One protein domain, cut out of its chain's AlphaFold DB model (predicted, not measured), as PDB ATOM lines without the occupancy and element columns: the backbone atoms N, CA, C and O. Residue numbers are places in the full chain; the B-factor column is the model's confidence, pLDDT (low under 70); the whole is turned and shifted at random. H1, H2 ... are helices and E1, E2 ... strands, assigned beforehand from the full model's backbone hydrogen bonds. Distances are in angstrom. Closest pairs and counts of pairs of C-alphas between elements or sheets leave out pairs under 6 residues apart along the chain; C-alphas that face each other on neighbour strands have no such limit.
ATOM      1  N   ALA A  35     131.483 156.193 108.003       56.78
ATOM      2  CA  ALA A  35     131.683 154.753 108.015       56.78
ATOM      3  C   ALA A  35     130.475 154.074 108.659       56.78
ATOM      4  O   ALA A  35     130.066 154.396 109.777       56.78
ATOM      5  N   VAL A  36     129.918 153.097 107.950       60.28
ATOM      6  CA  VAL A  36     128.869 152.234 108.487       60.28
ATOM      7  C   VAL A  36     129.550 151.194 109.367       60.28
ATOM      8  O   VAL A  36     130.501 150.547 108.926       60.28
ATOM      9  N   VAL A  37     129.074 150.997 110.593       63.34
ATOM     10  CA  VAL A  37     129.578 149.959 111.500       63.34
ATOM     11  C   VAL A  37     128.426 149.060 111.923       63.34
ATOM     12  O   VAL A  37     127.392 149.527 112.398       63.34
ATOM     13  N   ILE A  38     128.625 147.752 111.760       69.06
ATOM     14  CA  ILE A  38     127.778 146.728 112.359       69.06
ATOM     15  C   ILE A  38     128.422 146.234 113.635       69.06
ATOM     16  O   ILE A  38     129.595 145.851 113.616       69.06
ATOM     17  N   VAL A  39     127.636 146.128 114.698       78.75
ATOM     18  CA  VAL A  39     128.033 145.461 115.936       78.75
ATOM     19  C   VAL A  39     126.994 144.398 116.288       78.75
ATOM     20  O   VAL A  39     125.794 144.667 116.283       78.75
ATOM     21  N   GLU A  40     127.422 143.169 116.581       83.62
ATOM     22  CA  GLU A  40     126.523 142.178 117.187       83.62
ATOM     23  C   GLU A  40     126.131 142.614 118.603       83.62
ATOM     24  O   GLU A  40     126.984 142.936 119.423       83.62
ATOM     25  N   GLN A  41     124.835 142.599 118.898       87.62
ATOM     26  CA  GLN A  41     124.261 143.034 120.165       87.62
ATOM     27  C   GLN A  41     123.352 141.957 120.760       87.62
ATOM     28  O   GLN A  41     122.911 141.020 120.084       87.62
ATOM     29  N   THR A  42     123.078 142.084 122.056       88.94
ATOM     30  CA  THR A  42     122.127 141.228 122.769       88.94
ATOM     31  C   THR A  42     121.235 142.041 123.695       88.94
ATOM     32  O   THR A  42     121.608 143.117 124.160       88.94
ATOM     33  N   ARG A  43     120.048 141.511 123.991       89.00
ATOM     34  CA  ARG A  43     119.171 142.017 125.059       89.00
ATOM     35  C   ARG A  43     118.969 141.020 126.204       89.00
ATOM     36  O   ARG A  43     118.098 141.221 127.050       89.00
ATOM     37  N   SER A  44     119.736 139.930 126.202       90.00
ATOM     38  CA  SER A  44     119.670 138.892 127.230       90.00
ATOM     39  C   SER A  44     120.419 139.314 128.494       90.00
ATOM     40  O   SER A  44     121.622 139.558 128.456       90.00
ATOM     41  N   LEU A  45     119.721 139.322 129.628       91.06
ATOM     42  CA  LEU A  45     120.308 139.431 130.965       91.06
ATOM     43  C   LEU A  45     121.041 138.142 131.375       91.06
ATOM     44  O   LEU A  45     121.875 138.185 132.275       91.06
ATOM     45  N   ALA A  46     120.759 137.011 130.716       88.19
ATOM     46  CA  ALA A  46     121.404 135.729 130.998       88.19
ATOM     47  C   ALA A  46     122.838 135.646 130.437       88.19
ATOM     48  O   ALA A  46     123.631 134.827 130.893       88.19
ATOM     49  N   ASN A  47     123.197 136.511 129.481       88.00
ATOM     50  CA  ASN A  47     124.547 136.611 128.928       88.00
ATOM     51  C   ASN A  47     125.210 137.933 129.349       88.00
ATOM     52  O   ASN A  47     125.324 138.870 128.556       88.00
ATOM     53  N   ALA A  48     125.621 138.005 130.618       86.75
ATOM     54  CA  ALA A  48     126.130 139.226 131.242       86.75
ATOM     55  C   ALA A  48     127.328 139.844 130.500       86.75
ATOM     56  O   ALA A  48     127.332 141.049 130.265       86.75
ATOM     57  N   SER A  49     128.291 139.031 130.048       87.81
ATOM     58  CA  SER A  49     129.485 139.523 129.345       87.81
ATOM     59  C   SER A  49     129.159 140.113 127.972       87.81
ATOM     60  O   SER A  49     129.626 141.200 127.629       87.81
ATOM     61  N   LYS A  50     128.306 139.444 127.182       89.25
ATOM     62  CA  LYS A  50     127.861 139.977 125.886       89.25
ATOM     63  C   LYS A  50     126.995 141.225 126.064       89.25
ATOM     64  O   LYS A  50     127.066 142.137 125.239       89.25
ATOM     65  N   LEU A  51     126.187 141.285 127.124       91.44
ATOM     66  CA  LEU A  51     125.379 142.458 127.448       91.44
ATOM     67  C   LEU A  51     126.245 143.647 127.882       91.44
ATOM     68  O   LEU A  51     126.004 144.753 127.416       91.44
ATOM     69  N   GLU A  52     127.263 143.437 128.715       92.31
ATOM     70  CA  GLU A  52     128.236 144.474 129.084       92.31
ATOM     71  C   GLU A  52     128.918 145.050 127.839       92.31
ATOM     72  O   GLU A  52     128.883 146.259 127.611       92.31
ATOM     73  N   ALA A  53     129.417 144.179 126.960       89.19
ATOM     74  CA  ALA A  53     129.994 144.590 125.685       89.19
ATOM     75  C   ALA A  53     128.992 145.364 124.803       89.19
ATOM     76  O   ALA A  53     129.347 146.334 124.123       89.19
ATOM     77  N   THR A  54     127.721 144.952 124.822       91.06
ATOM     78  CA  THR A  54     126.633 145.630 124.103       91.06
ATOM     79  C   THR A  54     126.377 147.028 124.677       91.06
ATOM     80  O   THR A  54     126.208 147.972 123.914       91.06
ATOM     81  N   ILE A  55     126.388 147.192 126.004       92.69
ATOM     82  CA  ILE A  55     126.221 148.490 126.677       92.69
ATOM     83  C   ILE A  55     127.374 149.437 126.330       92.69
ATOM     84  O   ILE A  55     127.145 150.627 126.111       92.69
ATOM     85  N   GLU A  56     128.603 148.923 126.253       89.25
ATOM     86  CA  GLU A  56     129.775 149.750 125.963       89.25
ATOM     87  C   GLU A  56     129.819 150.268 124.528       89.25
ATOM     88  O   GLU A  56     130.250 151.401 124.295       89.25
ATOM     89  N   THR A  57     129.345 149.455 123.584       86.50
ATOM     90  CA  THR A  57     129.338 149.764 122.149       86.50
ATOM     91  C   THR A  57     128.059 150.439 121.670       86.50
ATOM     92  O   THR A  57     128.058 151.024 120.587       86.50
ATOM     93  N   ALA A  58     126.975 150.377 122.446       88.38
ATOM     94  CA  ALA A  58     125.728 151.034 122.094       88.38
ATOM     95  C   ALA A  58     125.915 152.557 122.038       88.38
ATOM     96  O   ALA A  58     126.436 153.155 122.986       88.38
ATOM     97  N   PRO A  59     125.463 153.210 120.957       86.25
ATOM     98  CA  PRO A  59     125.498 154.656 120.884       86.25
ATOM     99  C   PRO A  59     124.484 155.271 121.852       86.25
ATOM    100  O   PRO A  59     123.612 154.591 122.405       86.25
ATOM    101  N   LEU A  60     124.606 156.578 122.061       87.31
ATOM    102  CA  LEU A  60     123.782 157.302 123.018       87.31
ATOM    103  C   LEU A  60     122.551 157.905 122.343       87.31
ATOM    104  O   LEU A  60     122.596 158.343 121.197       87.31
ATOM    105  N   VAL A  61     121.454 157.963 123.086       85.31
ATOM    106  CA  VAL A  61     120.187 158.596 122.697       85.31
ATOM    107  C   VAL A  61     119.663 159.463 123.827       85.31
ATOM    108  O   VAL A  61     119.978 159.242 124.998       85.31
ATOM    109  N   ILE A  62     118.812 160.427 123.487       86.12
ATOM    110  CA  ILE A  62     118.171 161.298 124.471       86.12
ATOM    111  C   ILE A  62     116.917 160.625 125.046       86.12
ATOM    112  O   ILE A  62     116.018 160.201 124.319       86.12
ATOM    113  N   ALA A  63     116.818 160.581 126.373       88.19
ATOM    114  CA  ALA A  63     115.624 160.159 127.096       88.19
ATOM    115  C   ALA A  63     115.230 161.172 128.174       88.19
ATOM    116  O   ALA A  63     116.069 161.716 128.886       88.19
ATOM    117  N   HIS A  64     113.926 161.408 128.320       89.38
ATOM    118  CA  HIS A  64     113.410 162.408 129.251       89.38
ATOM    119  C   HIS A  64     113.130 161.821 130.646       89.38
ATOM    120  O   HIS A  64     112.245 160.967 130.815       89.38
ATOM    121  N   ASN A  65     113.862 162.309 131.646       91.69
ATOM    122  CA  ASN A  65     113.687 162.020 133.062       91.69
ATOM    123  C   ASN A  65     112.717 163.011 133.724       91.69
ATOM    124  O   ASN A  65     112.900 164.228 133.637       91.69
ATOM    125  N   LYS A  66     111.682 162.501 134.402       91.06
ATOM    126  CA  LYS A  66     110.678 163.352 135.056       91.06
ATOM    127  C   LYS A  66     111.156 163.798 136.437       91.06
ATOM    128  O   LYS A  66     111.981 163.158 137.080       91.06
ATOM    129  N   LYS A  67     110.582 164.896 136.936       90.19
ATOM    130  CA  LYS A  67     110.850 165.370 138.298       90.19
ATOM    131  C   LYS A  67     110.474 164.296 139.326       90.19
ATOM    132  O   LYS A  67     109.319 163.888 139.379       90.19
ATOM    133  N   GLY A  68     111.439 163.907 140.160       87.12
ATOM    134  CA  GLY A  68     111.256 162.920 141.229       87.12
ATOM    135  C   GLY A  68     111.509 161.463 140.828       87.12
ATOM    136  O   GLY A  68     111.431 160.596 141.695       87.12
ATOM    137  N   ASP A  69     111.837 161.179 139.563       92.25
ATOM    138  CA  ASP A  69     112.258 159.841 139.138       92.25
ATOM    139  C   ASP A  69     113.666 159.538 139.691       92.25
ATOM    140  O   ASP A  69     114.605 160.315 139.507       92.25
ATOM    141  N   SER A  70     113.814 158.401 140.377       93.62
ATOM    142  CA  SER A  70     115.117 157.866 140.795       93.62
ATOM    143  C   SER A  70     115.828 157.168 139.625       93.62
ATOM    144  O   SER A  70     115.147 156.740 138.684       93.62
ATOM    145  N   PRO A  71     117.160 156.950 139.693       94.19
ATOM    146  CA  PRO A  71     117.879 156.149 138.697       94.19
ATOM    147  C   PRO A  71     117.215 154.789 138.451       94.19
ATOM    148  O   PRO A  71     116.977 154.403 137.307       94.19
ATOM    149  N   SER A  72     116.802 154.106 139.524       94.62
ATOM    150  CA  SER A  72     116.155 152.796 139.421       94.62
ATOM    151  C   SER A  72     114.817 152.845 138.684       94.62
ATOM    152  O   SER A  72     114.569 152.008 137.817       94.62
ATOM    153  N   ASN A  73     113.972 153.839 138.976       94.62
ATOM    154  CA  ASN A  73     112.693 154.006 138.279       94.62
ATOM    155  C   ASN A  73     112.906 154.362 136.804       94.62
ATOM    156  O   ASN A  73     112.181 153.881 135.929       94.62
ATOM    157  N   PHE A  74     113.917 155.180 136.522       94.81
ATOM    158  CA  PHE A  74     114.259 155.598 135.174       94.81
ATOM    159  C   PHE A  74     114.786 154.435 134.316       94.81
ATOM    160  O   PHE A  74     114.333 154.266 133.179       94.81
ATOM    161  N   ILE A  75     115.673 153.594 134.861       95.00
ATOM    162  CA  ILE A  75     116.181 152.377 134.203       95.00
ATOM    163  C   ILE A  75     115.036 151.391 133.958       95.00
ATOM    164  O   ILE A  75     114.831 150.971 132.819       95.00
ATOM    165  N   LEU A  76     114.218 151.108 134.978       93.06
ATOM    166  CA  LEU A  76     113.066 150.210 134.855       93.06
ATOM    167  C   LEU A  76     112.101 150.665 133.757       93.06
ATOM    168  O   LEU A  76     111.626 149.867 132.950       93.06
ATOM    169  N   LYS A  77     111.829 151.968 133.680       91.31
ATOM    170  CA  LYS A  77     110.935 152.536 132.670       91.31
ATOM    171  C   LYS A  77     111.469 152.364 131.245       91.31
ATOM    172  O   LYS A  77     110.653 152.111 130.352       91.31
ATOM    173  N   ASN A  78     112.779 152.539 131.049       90.00
ATOM    174  CA  ASN A  78     113.430 152.547 129.737       90.00
ATOM    175  C   ASN A  78     113.816 151.152 129.233       90.00
ATOM    176  O   ASN A  78     113.674 150.904 128.038       90.00
ATOM    177  N   TYR A  79     114.263 150.262 130.119       91.19
ATOM    178  CA  TYR A  79     114.810 148.949 129.757       91.19
ATOM    179  C   TYR A  79     113.981 147.773 130.273       91.19
ATOM    180  O   TYR A  79     114.279 146.636 129.933       91.19
ATOM    181  N   GLY A  80     112.938 148.026 131.072       90.06
ATOM    182  CA  GLY A  80     111.993 147.006 131.534       90.06
ATOM    183  C   GLY A  80     112.524 146.044 132.597       90.06
ATOM    184  O   GLY A  80     111.851 145.057 132.870       90.06
ATOM    185  N   PHE A  81     113.677 146.332 133.207       92.50
ATOM    186  CA  PHE A  81     114.265 145.535 134.287       92.50
ATOM    187  C   PHE A  81     114.807 146.433 135.412       92.50
ATOM    188  O   PHE A  81     115.057 147.624 135.207       92.50
ATOM    189  N   GLY A  82     114.987 145.867 136.601       92.69
ATOM    190  CA  GLY A  82     115.545 146.533 137.772       92.69
ATOM    191  C   GLY A  82     116.668 145.742 138.445       92.69
ATOM    192  O   GLY A  82     117.095 144.679 137.997       92.69
ATOM    193  N   LYS A  83     117.136 146.268 139.582       92.69
ATOM    194  CA  LYS A  83     118.253 145.707 140.362       92.69
ATOM    195  C   LYS A  83     118.021 144.264 140.831       92.69
ATOM    196  O   LYS A  83     118.984 143.536 141.043       92.69
ATOM    197  N   THR A  84     116.762 143.866 141.012       91.50
ATOM    198  CA  THR A  84     116.374 142.509 141.423       91.50
ATOM    199  C   THR A  84     116.422 141.495 140.285       91.50
ATOM    200  O   THR A  84     116.558 140.312 140.569       91.50
ATOM    201  N   ASP A  85     116.310 141.936 139.027       90.56
ATOM    202  CA  ASP A  85     116.362 141.044 137.862       90.56
ATOM    203  C   ASP A  85     117.810 140.672 137.525       90.56
ATOM    204  O   ASP A  85     118.120 139.508 137.297       90.56
ATOM    205  N   SER A  86     118.711 141.662 137.542       92.50
ATOM    206  CA  SER A  86     120.158 141.460 137.425       92.50
ATOM    207  C   SER A  86     120.914 142.642 138.031       92.50
ATOM    208  O   SER A  86     120.873 143.763 137.516       92.50
ATOM    209  N   GLN A  87     121.626 142.401 139.134       93.75
ATOM    210  CA  GLN A  87     122.400 143.439 139.820       93.75
ATOM    211  C   GLN A  87     123.571 143.951 138.965       93.75
ATOM    212  O   GLN A  87     123.889 145.138 139.007       93.75
ATOM    213  N   GLU A  88     124.200 143.060 138.201       92.62
ATOM    214  CA  GLU A  88     125.337 143.367 137.334       92.62
ATOM    215  C   GLU A  88     124.914 144.229 136.141       92.62
ATOM    216  O   GLU A  88     125.420 145.338 135.976       92.62
ATOM    217  N   ALA A  89     123.902 143.792 135.382       92.12
ATOM    218  CA  ALA A  89     123.376 144.561 134.256       92.12
ATOM    219  C   ALA A  89     122.849 145.937 134.692       92.12
ATOM    220  O   ALA A  89     123.068 146.936 134.006       92.12
ATOM    221  N   TYR A  90     122.192 146.002 135.859       95.12
ATOM    222  CA  TYR A  90     121.722 147.263 136.428       95.12
ATOM    223  C   TYR A  90     122.893 148.219 136.675       95.12
ATOM    224  O   TYR A  90     122.843 149.368 136.243       95.12
ATOM    225  N   LYS A  91     123.962 147.732 137.318       94.81
ATOM    226  CA  LYS A  91     125.155 148.531 137.619       94.81
ATOM    227  C   LYS A  91     125.854 149.016 136.346       94.81
ATOM    228  O   LYS A  91     126.290 150.163 136.310       94.81
ATOM    229  N   ASN A  92     125.933 148.182 135.311       94.31
ATOM    230  CA  ASN A  92     126.588 148.544 134.051       94.31
ATOM    231  C   ASN A  92     125.808 149.640 133.309       94.31
ATOM    232  O   ASN A  92     126.392 150.630 132.871       94.31
ATOM    233  N   ILE A  93     124.476 149.531 133.240       95.06
ATOM    234  CA  ILE A  93     123.637 150.576 132.633       95.06
ATOM    235  C   ILE A  93     123.658 151.862 133.456       95.06
ATOM    236  O   ILE A  93     123.796 152.942 132.887       95.06
ATOM    237  N   GLU A  94     123.526 151.765 134.780       95.38
ATOM    238  CA  GLU A  94     123.594 152.924 135.673       95.38
ATOM    239  C   GLU A  94     124.938 153.643 135.527       95.38
ATOM    240  O   GLU A  94     124.959 154.852 135.301       95.38
ATOM    241  N   GLY A  95     126.043 152.895 135.538       94.25
ATOM    242  CA  GLY A  95     127.388 153.420 135.318       94.25
ATOM    243  C   GLY A  95     127.533 154.123 133.969       94.25
ATOM    244  O   GLY A  95     128.043 155.242 133.924       94.25
ATOM    245  N   LYS A  96     127.021 153.527 132.882       92.88
ATOM    246  CA  LYS A  96     127.061 154.137 131.543       92.88
ATOM    247  C   LYS A  96     126.241 155.428 131.475       92.88
ATOM    248  O   LYS A  96     126.719 156.416 130.923       92.88
ATOM    249  N   ILE A  97     125.042 155.452 132.066       93.75
ATOM    250  CA  ILE A  97     124.207 156.662 132.151       93.75
ATOM    251  C   ILE A  97     124.918 157.734 132.979       93.75
ATOM    252  O   ILE A  97     124.959 158.894 132.578       93.75
ATOM    253  N   PHE A  98     125.496 157.373 134.122       93.69
ATOM    254  CA  PHE A  98     126.160 158.342 134.990       93.69
ATOM    255  C   PHE A  98     127.385 158.944 134.311       93.69
ATOM    256  O   PHE A  98     127.529 160.165 134.305       93.69
ATOM    257  N   ALA A  99     128.206 158.113 133.666       89.88
ATOM    258  CA  ALA A  99     129.358 158.560 132.895       89.88
ATOM    259  C   ALA A  99     128.947 159.483 131.736       89.88
ATOM    260  O   ALA A  99     129.513 160.562 131.590       89.88
ATOM    261  N   PRO A 110     119.574 164.137 137.415       87.69
ATOM    262  CA  PRO A 110     118.998 165.373 136.886       87.69
ATOM    263  C   PRO A 110     117.595 165.171 136.317       87.69
ATOM    264  O   PRO A 110     117.278 164.130 135.745       87.69
ATOM    265  N   VAL A 111     116.760 166.206 136.402       89.06
ATOM    266  CA  VAL A 111     115.482 166.274 135.676       89.06
ATOM    267  C   VAL A 111     115.739 166.780 134.258       89.06
ATOM    268  O   VAL A 111     116.531 167.700 134.078       89.06
ATOM    269  N   GLY A 112     115.027 166.244 133.265       88.75
ATOM    270  CA  GLY A 112     115.126 166.692 131.876       88.75
ATOM    271  C   GLY A 112     115.721 165.639 130.950       88.75
ATOM    272  O   GLY A 112     115.494 164.447 131.126       88.75
ATOM    273  N   ASN A 113     116.422 166.080 129.914       87.12
ATOM    274  CA  ASN A 113     116.980 165.199 128.894       87.12
ATOM    275  C   ASN A 113     118.301 164.595 129.380       87.12
ATOM    276  O   ASN A 113     119.216 165.336 129.721       87.12
ATOM    277  N   LEU A 114     118.385 163.265 129.397       88.81
ATOM    278  CA  LEU A 114     119.581 162.501 129.744       88.81
ATOM    279  C   LEU A 114     120.031 161.658 128.552       88.81
ATOM    280  O   LEU A 114     119.195 161.110 127.829       88.81
ATOM    281  N   LEU A 115     121.343 161.512 128.389       89.50
ATOM    282  CA  LEU A 115     121.956 160.584 127.446       89.50
ATOM    283  C   LEU A 115     121.939 159.168 128.019       89.50
ATOM    284  O   LEU A 115     122.368 158.935 129.147       89.50
ATOM    285  N   ILE A 116     121.441 158.204 127.258       91.69
ATOM    286  CA  ILE A 116     121.369 156.806 127.688       91.69
ATOM    287  C   ILE A 116     121.829 155.884 126.554       91.69
ATOM    288  O   ILE A 116     121.662 156.264 125.396       91.69
ATOM    289  N   PRO A 117     122.383 154.691 126.838       91.81
ATOM    290  CA  PRO A 117     122.689 153.727 125.786       91.81
ATOM    291  C   PRO A 117     121.403 153.290 125.076       91.81
ATOM    292  O   PRO A 117     120.399 152.947 125.708       91.81
ATOM    293  N   ASP A 118     121.412 153.316 123.748       89.62
ATOM    294  CA  ASP A 118     120.251 152.944 122.949       89.62
ATOM    295  C   ASP A 118     120.090 151.424 122.901       89.62
ATOM    296  O   ASP A 118     120.607 150.758 122.013       89.62
ATOM    297  N   LEU A 119     119.389 150.861 123.879       87.62
ATOM    298  CA  LEU A 119     119.136 149.425 123.975       87.62
ATOM    299  C   LEU A 119     117.630 149.134 123.990       87.62
ATOM    300  O   LEU A 119     116.849 149.934 124.524       87.62
ATOM    301  N   PRO A 120     117.195 147.981 123.449       85.88
ATOM    302  CA  PRO A 120     115.825 147.508 123.600       85.88
ATOM    303  C   PRO A 120     115.529 147.112 125.057       85.88
ATOM    304  O   PRO A 120     116.403 147.093 125.924       85.88
ATOM    305  N   VAL A 121     114.274 146.744 125.324       87.69
ATOM    306  CA  VAL A 121     113.882 146.164 126.617       87.69
ATOM    307  C   VAL A 121     114.623 144.848 126.842       87.69
ATOM    308  O   VAL A 121     114.555 143.938 126.007       87.69
ATOM    309  N   LEU A 122     115.306 144.751 127.978       89.25
ATOM    310  CA  LEU A 122     116.092 143.583 128.350       89.25
ATOM    311  C   LEU A 122     115.197 142.458 128.878       89.25
ATOM    312  O   LEU A 122     114.075 142.684 129.332       89.25
ATOM    313  N   THR A 123     115.680 141.224 128.783       87.94
ATOM    314  CA  THR A 123     114.935 140.032 129.203       87.94
ATOM    315  C   THR A 123     115.853 138.982 129.812       87.94
ATOM    316  O   THR A 123     116.998 138.846 129.398       87.94
ATOM    317  N   ASN A 124     115.337 138.194 130.754       86.31
ATOM    318  CA  ASN A 124     116.043 137.047 131.337       86.31
ATOM    319  C   ASN A 124     116.083 135.818 130.411       86.31
ATOM    320  O   ASN A 124     116.604 134.780 130.804       86.31
ATOM    321  N   ALA A 125     115.521 135.899 129.199       82.75
ATOM    322  CA  ALA A 125     115.560 134.796 128.248       82.75
ATOM    323  C   ALA A 125     116.993 134.523 127.763       82.75
ATOM    324  O   ALA A 125     117.706 135.442 127.349       82.75
ATOM    325  N   GLU A 126     117.393 133.254 127.766       76.12
ATOM    326  CA  GLU A 126     118.600 132.795 127.079       76.12
ATOM    327  C   GLU A 126     118.367 132.769 125.568       76.12
ATOM    328  O   GLU A 126     117.268 132.462 125.095       76.12
ATOM    329  N   ALA A 127     119.404 133.100 124.797       63.91
ATOM    330  CA  ALA A 127     119.346 132.974 123.349       63.91
ATOM    331  C   ALA A 127     119.080 131.506 122.984       63.91
ATOM    332  O   ALA A 127     119.875 130.623 123.306       63.91
ATOM    333  N   ALA A 128     117.961 131.239 122.303       59.50
ATOM    334  CA  ALA A 128     117.779 129.957 121.639       59.50
ATOM    335  C   ALA A 128     118.934 129.745 120.644       59.50
ATOM    336  O   ALA A 128     119.483 130.720 120.125       59.50
ATOM    337  N   ILE A 129     119.289 128.476 120.405       52.81
ATOM    338  CA  ILE A 129     120.330 128.022 119.463       52.81
ATOM    339  C   ILE A 129     120.394 128.969 118.253       52.81
ATOM    340  O   ILE A 129     119.335 129.243 117.680       52.81
ATOM    341  N   PRO A 130     121.586 129.476 117.874       50.22
ATOM    342  CA  PRO A 130     121.716 130.550 116.900       50.22
ATOM    343  C   PRO A 130     120.912 130.238 115.640       50.22
ATOM    344  O   PRO A 130     121.210 129.298 114.904       50.22
ATOM    345  N   SER A 131     119.878 131.048 115.409       45.56
ATOM    346  CA  SER A 131     119.242 131.134 114.102       45.56
ATOM    347  C   SER A 131     120.336 131.481 113.085       45.56
ATOM    348  O   SER A 131     121.133 132.385 113.353       45.56
ATOM    349  N   PRO A 132     120.397 130.814 111.920       46.94
ATOM    350  CA  PRO A 132     121.404 131.109 110.901       46.94
ATOM    351  C   PRO A 132     121.319 132.550 110.364       46.94
ATOM    352  O   PRO A 132     122.269 133.023 109.746       46.94
ATOM    353  N   ALA A 133     120.225 133.270 110.635       56.09
ATOM    354  CA  ALA A 133     120.090 134.693 110.353       56.09
ATOM    355  C   ALA A 133     119.878 135.478 111.659       56.09
ATOM    356  O   ALA A 133     118.786 135.456 112.232       56.09
ATOM    357  N   ILE A 134     120.926 136.170 112.123       63.62
ATOM    358  CA  ILE A 134     120.813 137.191 113.171       63.62
ATOM    359  C   ILE A 134     120.189 138.442 112.522       63.62
ATOM    360  O   ILE A 134     120.786 138.987 111.591       63.62
ATOM    361  N   PRO A 135     119.016 138.899 112.979       63.72
ATOM    362  CA  PRO A 135     118.297 140.019 112.381       63.72
ATOM    363  C   PRO A 135     119.050 141.334 112.578       63.72
ATOM    364  O   PRO A 135     119.712 141.525 113.599       63.72
ATOM    365  N   ILE A 136     118.943 142.247 111.612       62.09
ATOM    366  CA  ILE A 136     119.626 143.543 111.637       62.09
ATOM    367  C   ILE A 136     118.654 144.635 112.085       62.09
ATOM    368  O   ILE A 136     117.533 144.729 111.601       62.09
ATOM    369  N   SER A 137     119.101 145.479 113.007       66.88
ATOM    370  CA  SER A 137     118.378 146.628 113.551       66.88
ATOM    371  C   SER A 137     119.147 147.896 113.211       66.88
ATOM    372  O   SER A 137     120.372 147.915 113.322       66.88
ATOM    373  N   ARG A 138     118.452 148.941 112.761       66.56
ATOM    374  CA  ARG A 138     119.085 150.105 112.129       66.56
ATOM    375  C   ARG A 138     118.663 151.394 112.808       66.56
ATOM    376  O   ARG A 138     117.468 151.576 113.042       66.56
ATOM    377  N   ASN A 139     119.613 152.290 113.077       62.28
ATOM    378  CA  ASN A 139     119.289 153.666 113.447       62.28
ATOM    379  C   ASN A 139     119.355 154.555 112.205       62.28
ATOM    380  O   ASN A 139     120.429 154.785 111.662       62.28
ATOM    381  N   THR A 140     118.204 155.035 111.738       49.59
ATOM    382  CA  THR A 140     118.127 155.960 110.595       49.59
ATOM    383  C   THR A 140     118.081 157.423 111.018       49.59
ATOM    384  O   THR A 140     118.016 158.293 110.150       49.59
ATOM    385  N   SER A 141     118.087 157.716 112.327       49.78
ATOM    386  CA  SER A 141     118.124 159.103 112.782       49.78
ATOM    387  C   SER A 141     119.474 159.727 112.452       49.78
ATOM    388  O   SER A 141     120.513 159.078 112.574       49.78
ATOM    389  N   LEU A 142     119.450 160.987 112.007       47.12
ATOM    390  CA  LEU A 142     120.669 161.770 111.843       47.12
ATOM    391  C   LEU A 142     121.411 161.753 113.184       47.12
ATOM    392  O   LEU A 142     120.817 162.062 114.222       47.12
ATOM    393  N   SER A 143     122.686 161.363 113.165       47.50
ATOM    394  CA  SER A 143     123.560 161.635 114.296       47.50
ATOM    395  C   SER A 143     123.726 163.148 114.343       47.50
ATOM    396  O   SER A 143     124.273 163.763 113.426       47.50
ATOM    397  N   ASP A 144     123.174 163.782 115.374       46.28
ATOM    398  CA  ASP A 144     123.382 165.211 115.547       46.28
ATOM    399  C   ASP A 144     124.784 165.372 116.141       46.28
ATOM    400  O   ASP A 144     124.987 165.347 117.355       46.28
ATOM    401  N   GLN A 145     125.800 165.442 115.272       46.50
ATOM    402  CA  GLN A 145     127.148 165.832 115.698       46.50
ATOM    403  C   GLN A 145     127.165 167.281 116.204       46.50
ATOM    404  O   GLN A 145     128.093 167.683 116.911       46.50
ATOM    405  N   ARG A 146     126.142 168.079 115.864       40.50
ATOM    406  CA  ARG A 146     126.027 169.464 116.298       40.50
ATOM    407  C   ARG A 146     125.363 169.520 117.666       40.50
ATOM    408  O   ARG A 146     124.172 169.306 117.829       40.50
ATOM    409  N   ASP A 147     126.180 169.884 118.646       40.75
ATOM    410  CA  ASP A 147     125.725 170.474 119.898       40.75
ATOM    411  C   ASP A 147     124.772 169.611 120.742       40.75
ATOM    412  O   ASP A 147     123.716 170.041 121.203       40.75
ATOM    413  N   ALA A 148     125.275 168.457 121.186       42.53
ATOM    414  CA  ALA A 148     124.970 167.986 122.538       42.53
ATOM    415  C   ALA A 148     125.607 168.916 123.605       42.53
ATOM    416  O   ALA A 148     126.257 168.471 124.545       42.53
ATOM    417  N   THR A 149     125.397 170.232 123.497       44.00
ATOM    418  CA  THR A 149     125.432 171.202 124.603       44.00
ATOM    419  C   THR A 149     124.145 171.082 125.433       44.00
ATOM    420  O   THR A 149     123.615 172.048 125.978       44.00
ATOM    421  N   LEU A 150     123.624 169.860 125.576       44.03
ATOM    422  CA  LEU A 150     122.600 169.554 126.559       44.03
ATOM    423  C   LEU A 150     123.283 169.497 127.932       44.03
ATOM    424  O   LEU A 150     123.759 168.463 128.381       44.03
ATOM    425  N   ARG A 160     133.061 162.538 123.061       52.38
ATOM    426  CA  ARG A 160     131.703 162.427 122.518       52.38
ATOM    427  C   ARG A 160     131.687 161.349 121.439       52.38
ATOM    428  O   ARG A 160     132.342 161.514 120.423       52.38
ATOM    429  N   GLY A 161     130.947 160.264 121.664       54.62
ATOM    430  CA  GLY A 161     130.443 159.427 120.567       54.62
ATOM    431  C   GLY A 161     129.198 160.071 119.941       54.62
ATOM    432  O   GLY A 161     128.663 161.027 120.515       54.62
ATOM    433  N   PRO A 162     128.693 159.572 118.799       61.75
ATOM    434  CA  PRO A 162     127.496 160.138 118.189       61.75
ATOM    435  C   PRO A 162     126.282 159.978 119.106       61.75
ATOM    436  O   PRO A 162     126.064 158.926 119.719       61.75
ATOM    437  N   VAL A 163     125.479 161.041 119.169       63.47
ATOM    438  CA  VAL A 163     124.181 161.046 119.841       63.47
ATOM    439  C   VAL A 163     123.096 160.979 118.775       63.47
ATOM    440  O   VAL A 163     123.025 161.823 117.883       63.47
ATOM    441  N   TYR A 164     122.242 159.972 118.883       68.50
ATOM    442  CA  TYR A 164     121.088 159.801 118.014       68.50
ATOM    443  C   TYR A 164     119.857 160.485 118.610       68.50
ATOM    444  O   TYR A 164     119.591 160.415 119.816       68.50
ATOM    445  N   LEU A 165     119.068 161.128 117.749       59.03
ATOM    446  CA  LEU A 165     117.831 161.807 118.153       59.03
ATOM    447  C   LEU A 165     116.717 160.816 118.513       59.03
ATOM    448  O   LEU A 165     115.820 161.137 119.300       59.03
ATOM    449  N   HIS A 166     116.766 159.604 117.954       65.25
ATOM    450  CA  HIS A 166     115.745 158.584 118.151       65.25
ATOM    451  C   HIS A 166     116.348 157.220 118.497       65.25
ATOM    452  O   HIS A 166     117.411 156.839 118.008       65.25
ATOM    453  N   LYS A 167     115.623 156.477 119.341       70.19
ATOM    454  CA  LYS A 167     115.902 155.067 119.636       70.19
ATOM    455  C   LYS A 167     115.628 154.209 118.408       70.19
ATOM    456  O   LYS A 167     114.586 154.399 117.782       70.19
ATOM    457  N   ILE A 168     116.459 153.192 118.156       65.56
ATOM    458  CA  ILE A 168     116.179 152.166 117.128       65.56
ATOM    459  C   ILE A 168     114.817 151.490 117.364       65.56
ATOM    460  O   ILE A 168     114.122 151.118 116.421       65.56
ATOM    461  N   PHE A 169     114.400 151.355 118.626       65.00
ATOM    462  CA  PHE A 169     113.162 150.675 118.997       65.00
ATOM    463  C   PHE A 169     112.250 151.590 119.817       65.00
ATOM    464  O   PHE A 169     112.328 151.656 121.047       65.00
ATOM    465  N   GLY A 170     111.353 152.297 119.127       46.84
ATOM    466  CA  GLY A 170     110.273 153.045 119.764       46.84
ATOM    467  C   GLY A 170     109.367 152.119 120.587       46.84
ATOM    468  O   GLY A 170     108.784 151.188 120.050       46.84
ATOM    469  N   ASN A 171     109.260 152.387 121.893       48.75
ATOM    470  CA  ASN A 171     108.403 151.725 122.889       48.75
ATOM    471  C   ASN A 171     108.389 150.181 122.915       48.75
ATOM    472  O   ASN A 171     107.654 149.528 122.186       48.75
ATOM    473  N   ARG A 172     109.089 149.631 123.921       51.06
ATOM    474  CA  ARG A 172     108.822 148.353 124.617       51.06
ATOM    475  C   ARG A 172     108.399 147.155 123.755       51.06
ATOM    476  O   ARG A 172     107.594 146.364 124.232       51.06
ATOM    477  N   SER A 173     108.904 146.982 122.532       53.34
ATOM    478  CA  SER A 173     108.513 145.821 121.726       53.34
ATOM    479  C   SER A 173     109.064 144.534 122.363       53.34
ATOM    480  O   SER A 173     110.280 144.333 122.371       53.34
ATOM    481  N   PRO A 174     108.213 143.642 122.908       55.75
ATOM    482  CA  PRO A 174     108.667 142.367 123.460       55.75
ATOM    483  C   PRO A 174     109.119 141.398 122.356       55.75
ATOM    484  O   PRO A 174     109.765 140.396 122.659       55.75
ATOM    485  N   ASN A 175     108.825 141.727 121.093       55.56
ATOM    486  CA  ASN A 175     109.073 140.906 119.912       55.56
ATOM    487  C   ASN A 175     110.488 141.076 119.336       55.56
ATOM    488  O   ASN A 175     110.800 140.454 118.323       55.56
ATOM    489  N   THR A 176     111.352 141.902 119.943       62.84
ATOM    490  CA  THR A 176     112.733 142.033 119.466       62.84
ATOM    491  C   THR A 176     113.492 140.712 119.677       62.84
ATOM    492  O   THR A 176     113.435 140.134 120.769       62.84
ATOM    493  N   PRO A 177     114.222 140.221 118.669       66.38
ATOM    494  CA  PRO A 177     115.099 139.058 118.788       66.38
ATOM    495  C   PRO A 177     116.100 139.205 119.945       66.38
ATOM    496  O   PRO A 177     116.481 140.317 120.309       66.38
ATOM    497  N   ILE A 178     116.476 138.088 120.579       82.31
ATOM    498  CA  ILE A 178     117.375 138.103 121.750       82.31
ATOM    499  C   ILE A 178     118.766 138.603 121.352       82.31
ATOM    500  O   ILE A 178     119.317 139.486 122.006       82.31
ATOM    501  N   ASP A 179     119.285 138.065 120.252       83.81
ATOM    502  CA  ASP A 179     120.500 138.518 119.594       83.81
ATOM    503  C   ASP A 179     120.138 139.191 118.272       83.81
ATOM    504  O   ASP A 179     119.259 138.723 117.542       83.81
ATOM    505  N   TYR A 180     120.820 140.289 117.967       78.25
ATOM    506  CA  TYR A 180     120.616 141.067 116.749       78.25
ATOM    507  C   TYR A 180     121.933 141.717 116.313       78.25
ATOM    508  O   TYR A 180     122.883 141.820 117.083       78.25
ATOM    509  N   LYS A 181     122.016 142.139 115.057       79.25
ATOM    510  CA  LYS A 181     123.089 142.992 114.543       79.25
ATOM    511  C   LYS A 181     122.583 144.420 114.544       79.25
ATOM    512  O   LYS A 181     121.478 144.669 114.077       79.25
ATOM    513  N   ARG A 182     123.363 145.357 115.058       78.94
ATOM    514  CA  ARG A 182     123.050 146.780 114.994       78.94
ATOM    515  C   ARG A 182     123.876 147.427 113.898       78.94
ATOM    516  O   ARG A 182     125.076 147.205 113.887       78.94
ATOM    517  N   LEU A 183     123.242 148.187 113.014       73.81
ATOM    518  CA  LEU A 183     123.876 148.977 111.957       73.81
ATOM    519  C   LEU A 183     123.711 150.460 112.298       73.81
ATOM    520  O   LEU A 183     122.582 150.947 112.402       73.81
ATOM    521  N   ASP A 184     124.837 151.150 112.441       71.44
ATOM    522  CA  ASP A 184     124.932 152.577 112.746       71.44
ATOM    523  C   ASP A 184     125.922 153.262 111.785       71.44
ATOM    524  O   ASP A 184     126.828 152.616 111.246       71.44
ATOM    525  N   ILE A 185     125.766 154.574 111.584       63.34
ATOM    526  CA  ILE A 185     126.654 155.393 110.746       63.34
ATOM    527  C   ILE A 185     127.443 156.339 111.647       63.34
ATOM    528  O   ILE A 185     126.885 157.079 112.458       63.34
ATOM    529  N   TYR A 186     128.757 156.322 111.488       66.00
ATOM    530  CA  TYR A 186     129.704 157.062 112.305       66.00
ATOM    531  C   TYR A 186     130.572 157.957 111.417       66.00
ATOM    532  O   TYR A 186     130.760 157.660 110.239       66.00
ATOM    533  N   SER A 187     131.173 159.012 111.970       64.31
ATOM    534  CA  SER A 187     132.387 159.563 111.346       64.31
ATOM    535  C   SER A 187     133.473 158.476 111.300       64.31
ATOM    536  O   SER A 187     133.420 157.538 112.097       64.31
ATOM    537  N   ILE A 188     134.485 158.570 110.427       60.28
ATOM    538  CA  ILE A 188     135.613 157.610 110.451       60.28
ATOM    539  C   ILE A 188     136.221 157.484 111.857       60.28
ATOM    540  O   ILE A 188     136.516 156.372 112.306       60.28
ATOM    541  N   ALA A 189     136.410 158.607 112.557       66.06
ATOM    542  CA  ALA A 189     137.011 158.623 113.888       66.06
ATOM    543  C   ALA A 189     136.144 157.870 114.910       66.06
ATOM    544  O   ALA A 189     136.646 157.012 115.643       66.06
ATOM    545  N   ASP A 190     134.835 158.126 114.905       68.88
ATOM    546  CA  ASP A 190     133.890 157.438 115.782       68.88
ATOM    547  C   ASP A 190     133.753 155.958 115.408       68.88
ATOM    548  O   ASP A 190     133.705 155.097 116.287       68.88
ATOM    549  N   ALA A 191     133.766 155.633 114.113       66.88
ATOM    550  CA  ALA A 191     133.720 154.263 113.626       66.88
ATOM    551  C   ALA A 191     134.927 153.477 114.132       66.88
ATOM    552  O   ALA A 191     134.773 152.392 114.689       66.88
ATOM    553  N   ALA A 192     136.130 154.044 114.000       67.56
ATOM    554  CA  ALA A 192     137.356 153.443 114.506       67.56
ATOM    555  C   ALA A 192     137.289 153.217 116.023       67.56
ATOM    556  O   ALA A 192     137.693 152.153 116.500       67.56
ATOM    557  N   ALA A 193     136.741 154.176 116.776       72.25
ATOM    558  CA  ALA A 193     136.534 154.035 118.214       72.25
ATOM    559  C   ALA A 193     135.551 152.900 118.543       72.25
ATOM    560  O   ALA A 193     135.856 152.055 119.383       72.25
ATOM    561  N   VAL A 194     134.418 152.817 117.845       74.12
ATOM    562  CA  VAL A 194     133.393 151.782 118.056       74.12
ATOM    563  C   VAL A 194     133.923 150.398 117.700       74.12
ATOM    564  O   VAL A 194     133.791 149.471 118.497       74.12
ATOM    565  N   ILE A 195     134.586 150.252 116.549       69.06
ATOM    566  CA  ILE A 195     135.208 148.993 116.110       69.06
ATOM    567  C   ILE A 195     136.240 148.530 117.133       69.06
ATOM    568  O   ILE A 195     136.270 147.351 117.492       69.06
ATOM    569  N   LYS A 196     137.076 149.456 117.617       74.12
ATOM    570  CA  LYS A 196     138.088 149.170 118.632       74.12
ATOM    571  C   LYS A 196     137.441 148.697 119.932       74.12
ATOM    572  O   LYS A 196     137.817 147.634 120.418       74.12
ATOM    573  N   THR A 197     136.463 149.434 120.459       77.44
ATOM    574  CA  THR A 197     135.749 149.083 121.698       77.44
ATOM    575  C   THR A 197     135.052 147.731 121.575       77.44
ATOM    576  O   THR A 197     135.163 146.888 122.463       77.44
ATOM    577  N   ALA A 198     134.381 147.478 120.454       75.25
ATOM    578  CA  ALA A 198     133.689 146.223 120.203       75.25
ATOM    579  C   ALA A 198     134.652 145.035 120.089       75.25
ATOM    580  O   ALA A 198     134.428 144.007 120.724       75.25
ATOM    581  N   SER A 199     135.759 145.201 119.358       70.75
ATOM    582  CA  SER A 199     136.815 144.190 119.233       70.75
ATOM    583  C   SER A 199     137.449 143.866 120.590       70.75
ATOM    584  O   SER A 199     137.587 142.699 120.954       70.75
ATOM    585  N   GLN A 200     137.748 144.894 121.393       79.38
ATOM    586  CA  GLN A 200     138.252 144.733 122.762       79.38
ATOM    587  C   GLN A 200     137.254 144.017 123.679       79.38
ATOM    588  O   GLN A 200     137.668 143.300 124.586       79.38
ATOM    589  N   SER A 201     135.957 144.175 123.414       80.31
ATOM    590  CA  SER A 201     134.873 143.553 124.180       80.31
ATOM    591  C   SER A 201     134.433 142.193 123.615       80.31
ATOM    592  O   SER A 201     133.437 141.630 124.061       80.31
ATOM    593  N   GLY A 202     135.145 141.653 122.617       77.00
ATOM    594  CA  GLY A 202     134.852 140.349 122.014       77.00
ATOM    595  C   GLY A 202     133.606 140.308 121.122       77.00
ATOM    596  O   GLY A 202     133.155 139.222 120.757       77.00
ATOM    597  N   LEU A 203     133.045 141.464 120.755       77.31
ATOM    598  CA  LEU A 203     131.936 141.546 119.806       77.31
ATOM    599  C   LEU A 203     132.454 141.495 118.375       77.31
ATOM    600  O   LEU A 203     133.469 142.102 118.026       77.31
ATOM    601  N   LYS A 204     131.712 140.794 117.518       72.06
ATOM    602  CA  LYS A 204     131.979 140.803 116.084       72.06
ATOM    603  C   LYS A 204     131.526 142.130 115.499       72.06
ATOM    604  O   LYS A 204     130.382 142.545 115.705       72.06
ATOM    605  N   THR A 205     132.418 142.751 114.737       64.62
ATOM    606  CA  THR A 205     132.130 143.976 114.003       64.62
ATOM    607  C   THR A 205     132.397 143.838 112.521       64.62
ATOM    608  O   THR A 205     133.166 142.992 112.064       64.62
ATOM    609  N   SER A 206     131.721 144.673 111.745       58.16
ATOM    610  CA  SER A 206     131.997 144.868 110.324       58.16
ATOM    611  C   SER A 206     131.936 146.363 110.045       58.16
ATOM    612  O   SER A 206     131.017 147.025 110.514       58.16
ATOM    613  N   ALA A 207     132.934 146.897 109.346       50.59
ATOM    614  CA  ALA A 207     133.097 148.326 109.088       50.59
ATOM    615  C   ALA A 207     133.465 148.566 107.623       50.59
ATOM    616  O   ALA A 207     134.218 147.787 107.042       50.59
ATOM    617  N   GLY A 208     132.914 149.618 107.027       47.62
ATOM    618  CA  GLY A 208     132.974 149.855 105.590       47.62
ATOM    619  C   GLY A 208     132.697 151.318 105.294       47.62
ATOM    620  O   GLY A 208     131.940 151.969 106.010       47.62
ATOM    621  N   MET A 209     133.364 151.832 104.266       44.47
ATOM    622  CA  MET A 209     133.236 153.220 103.822       44.47
ATOM    623  C   MET A 209     132.503 153.237 102.492       44.47
ATOM    624  O   MET A 209     132.921 152.531 101.577       44.47
ATOM    625  N   GLU A 210     131.455 154.036 102.362       43.69
ATOM    626  CA  GLU A 210     130.793 154.206 101.074       43.69
ATOM    627  C   GLU A 210     131.785 154.815 100.087       43.69
ATOM    628  O   GLU A 210     132.200 155.958 100.207       43.69
TER     629      GLU A 210
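What this domain is: This is residues 35 to 99, 110 to 150 and 160 to 210 of the 604 residues of an uncharacterized protein of Caballeronia terrestris (UniProt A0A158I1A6). A strongly twisted sheet of four strands, E4 E5 E1 E6, and a small two-stranded sheet, E2 and E3, are bridged by three roughly aligned helices: H4 packs on one face of the larger sheet, H1 comes next on the same face near E1, and H3 packs on the small sheet. H2 crosses H3 on the far side from H4, and long stretches with no named element join the parts. The 157 printed residues hold four named helices and six named strands, in the order E1 H1 E2 H2 H3 E3 E4 E5 H4 E6; the class is mixed, helices and strands. The larger sheet is mixed, the smaller antiparallel; the whole is compact, with a radius of gyration of the C-alphas of 15.0 A and spans of 45 by 42 by 26 A.

How they stand to each other: Start at inner strand E1, residues 35 to 42. On one side is E5, residues 179 to 187, antiparallel, with N 37 and O 184 2.8 A apart; on the other is edge strand E6, residues 205 to 209, antiparallel, with N 38 and O 206 2.8 A apart. Edge strand E4, residues 136 to 138, is the parallel neighbour of E5, with N 137 and O 181 2.7 A apart. H4, residues 188 to 200, is on this sheet at a height of 8.5 A, along the strands. E5, H4 and E6 form a split strand-helix-strand unit, two strands running the same way with E1 between them; its crossover is right-handed. H1, residues 48 to 57, is on the same face. Residues 194 to 198 of H4 touch H1, opposite ways at a shallow tilt of 12 degrees; the closest C-alphas, of Thr 57 and Ala 198, are 5.9 A apart. H1 touches H3, residues 87 to 99, the same way at 13 degrees, a shallow tilt; the C-alphas of Glu 52 and Asn 92 come closest, 6.6 A. Residues 90 to 94 of H3 touch H2, residues 71 to 79, about perpendicular at 79 degrees, closest at C-alphas 71 and 94, 7.2 A. E2, residues 60 to 65, and E3, residues 112 to 117, are antiparallel neighbours, with N 65 and O 112 2.7 A apart. In H1, H2, H3 and H4 every O i to N i+4 pair is within hydrogen-bond range.

Where its parts are: Find C-alpha 35 at (131.683, 154.753, 108.015), where E1 begins its 22.2 A. E5 runs 25.5 A from C-alpha 179 at (120.500, 138.518, 119.594). H3 and H4 each span 18.0 A; E6 ends at C-alpha 209, (133.236, 153.220, 103.822).

The domain as a whole: The farthest C-alphas, of Gly 68 and Glu 210, are 45.5 A apart. Residues 100 to 109 and 151 to 159 are not printed, leaving gaps of 13.0 A and 12.2 A between C-alphas. The link E3 to E4 is long, with 18 residues. Mean pLDDT of the printed part is 75.7; 60 residues are under 70, among them 127 to 150 and 205 to 210.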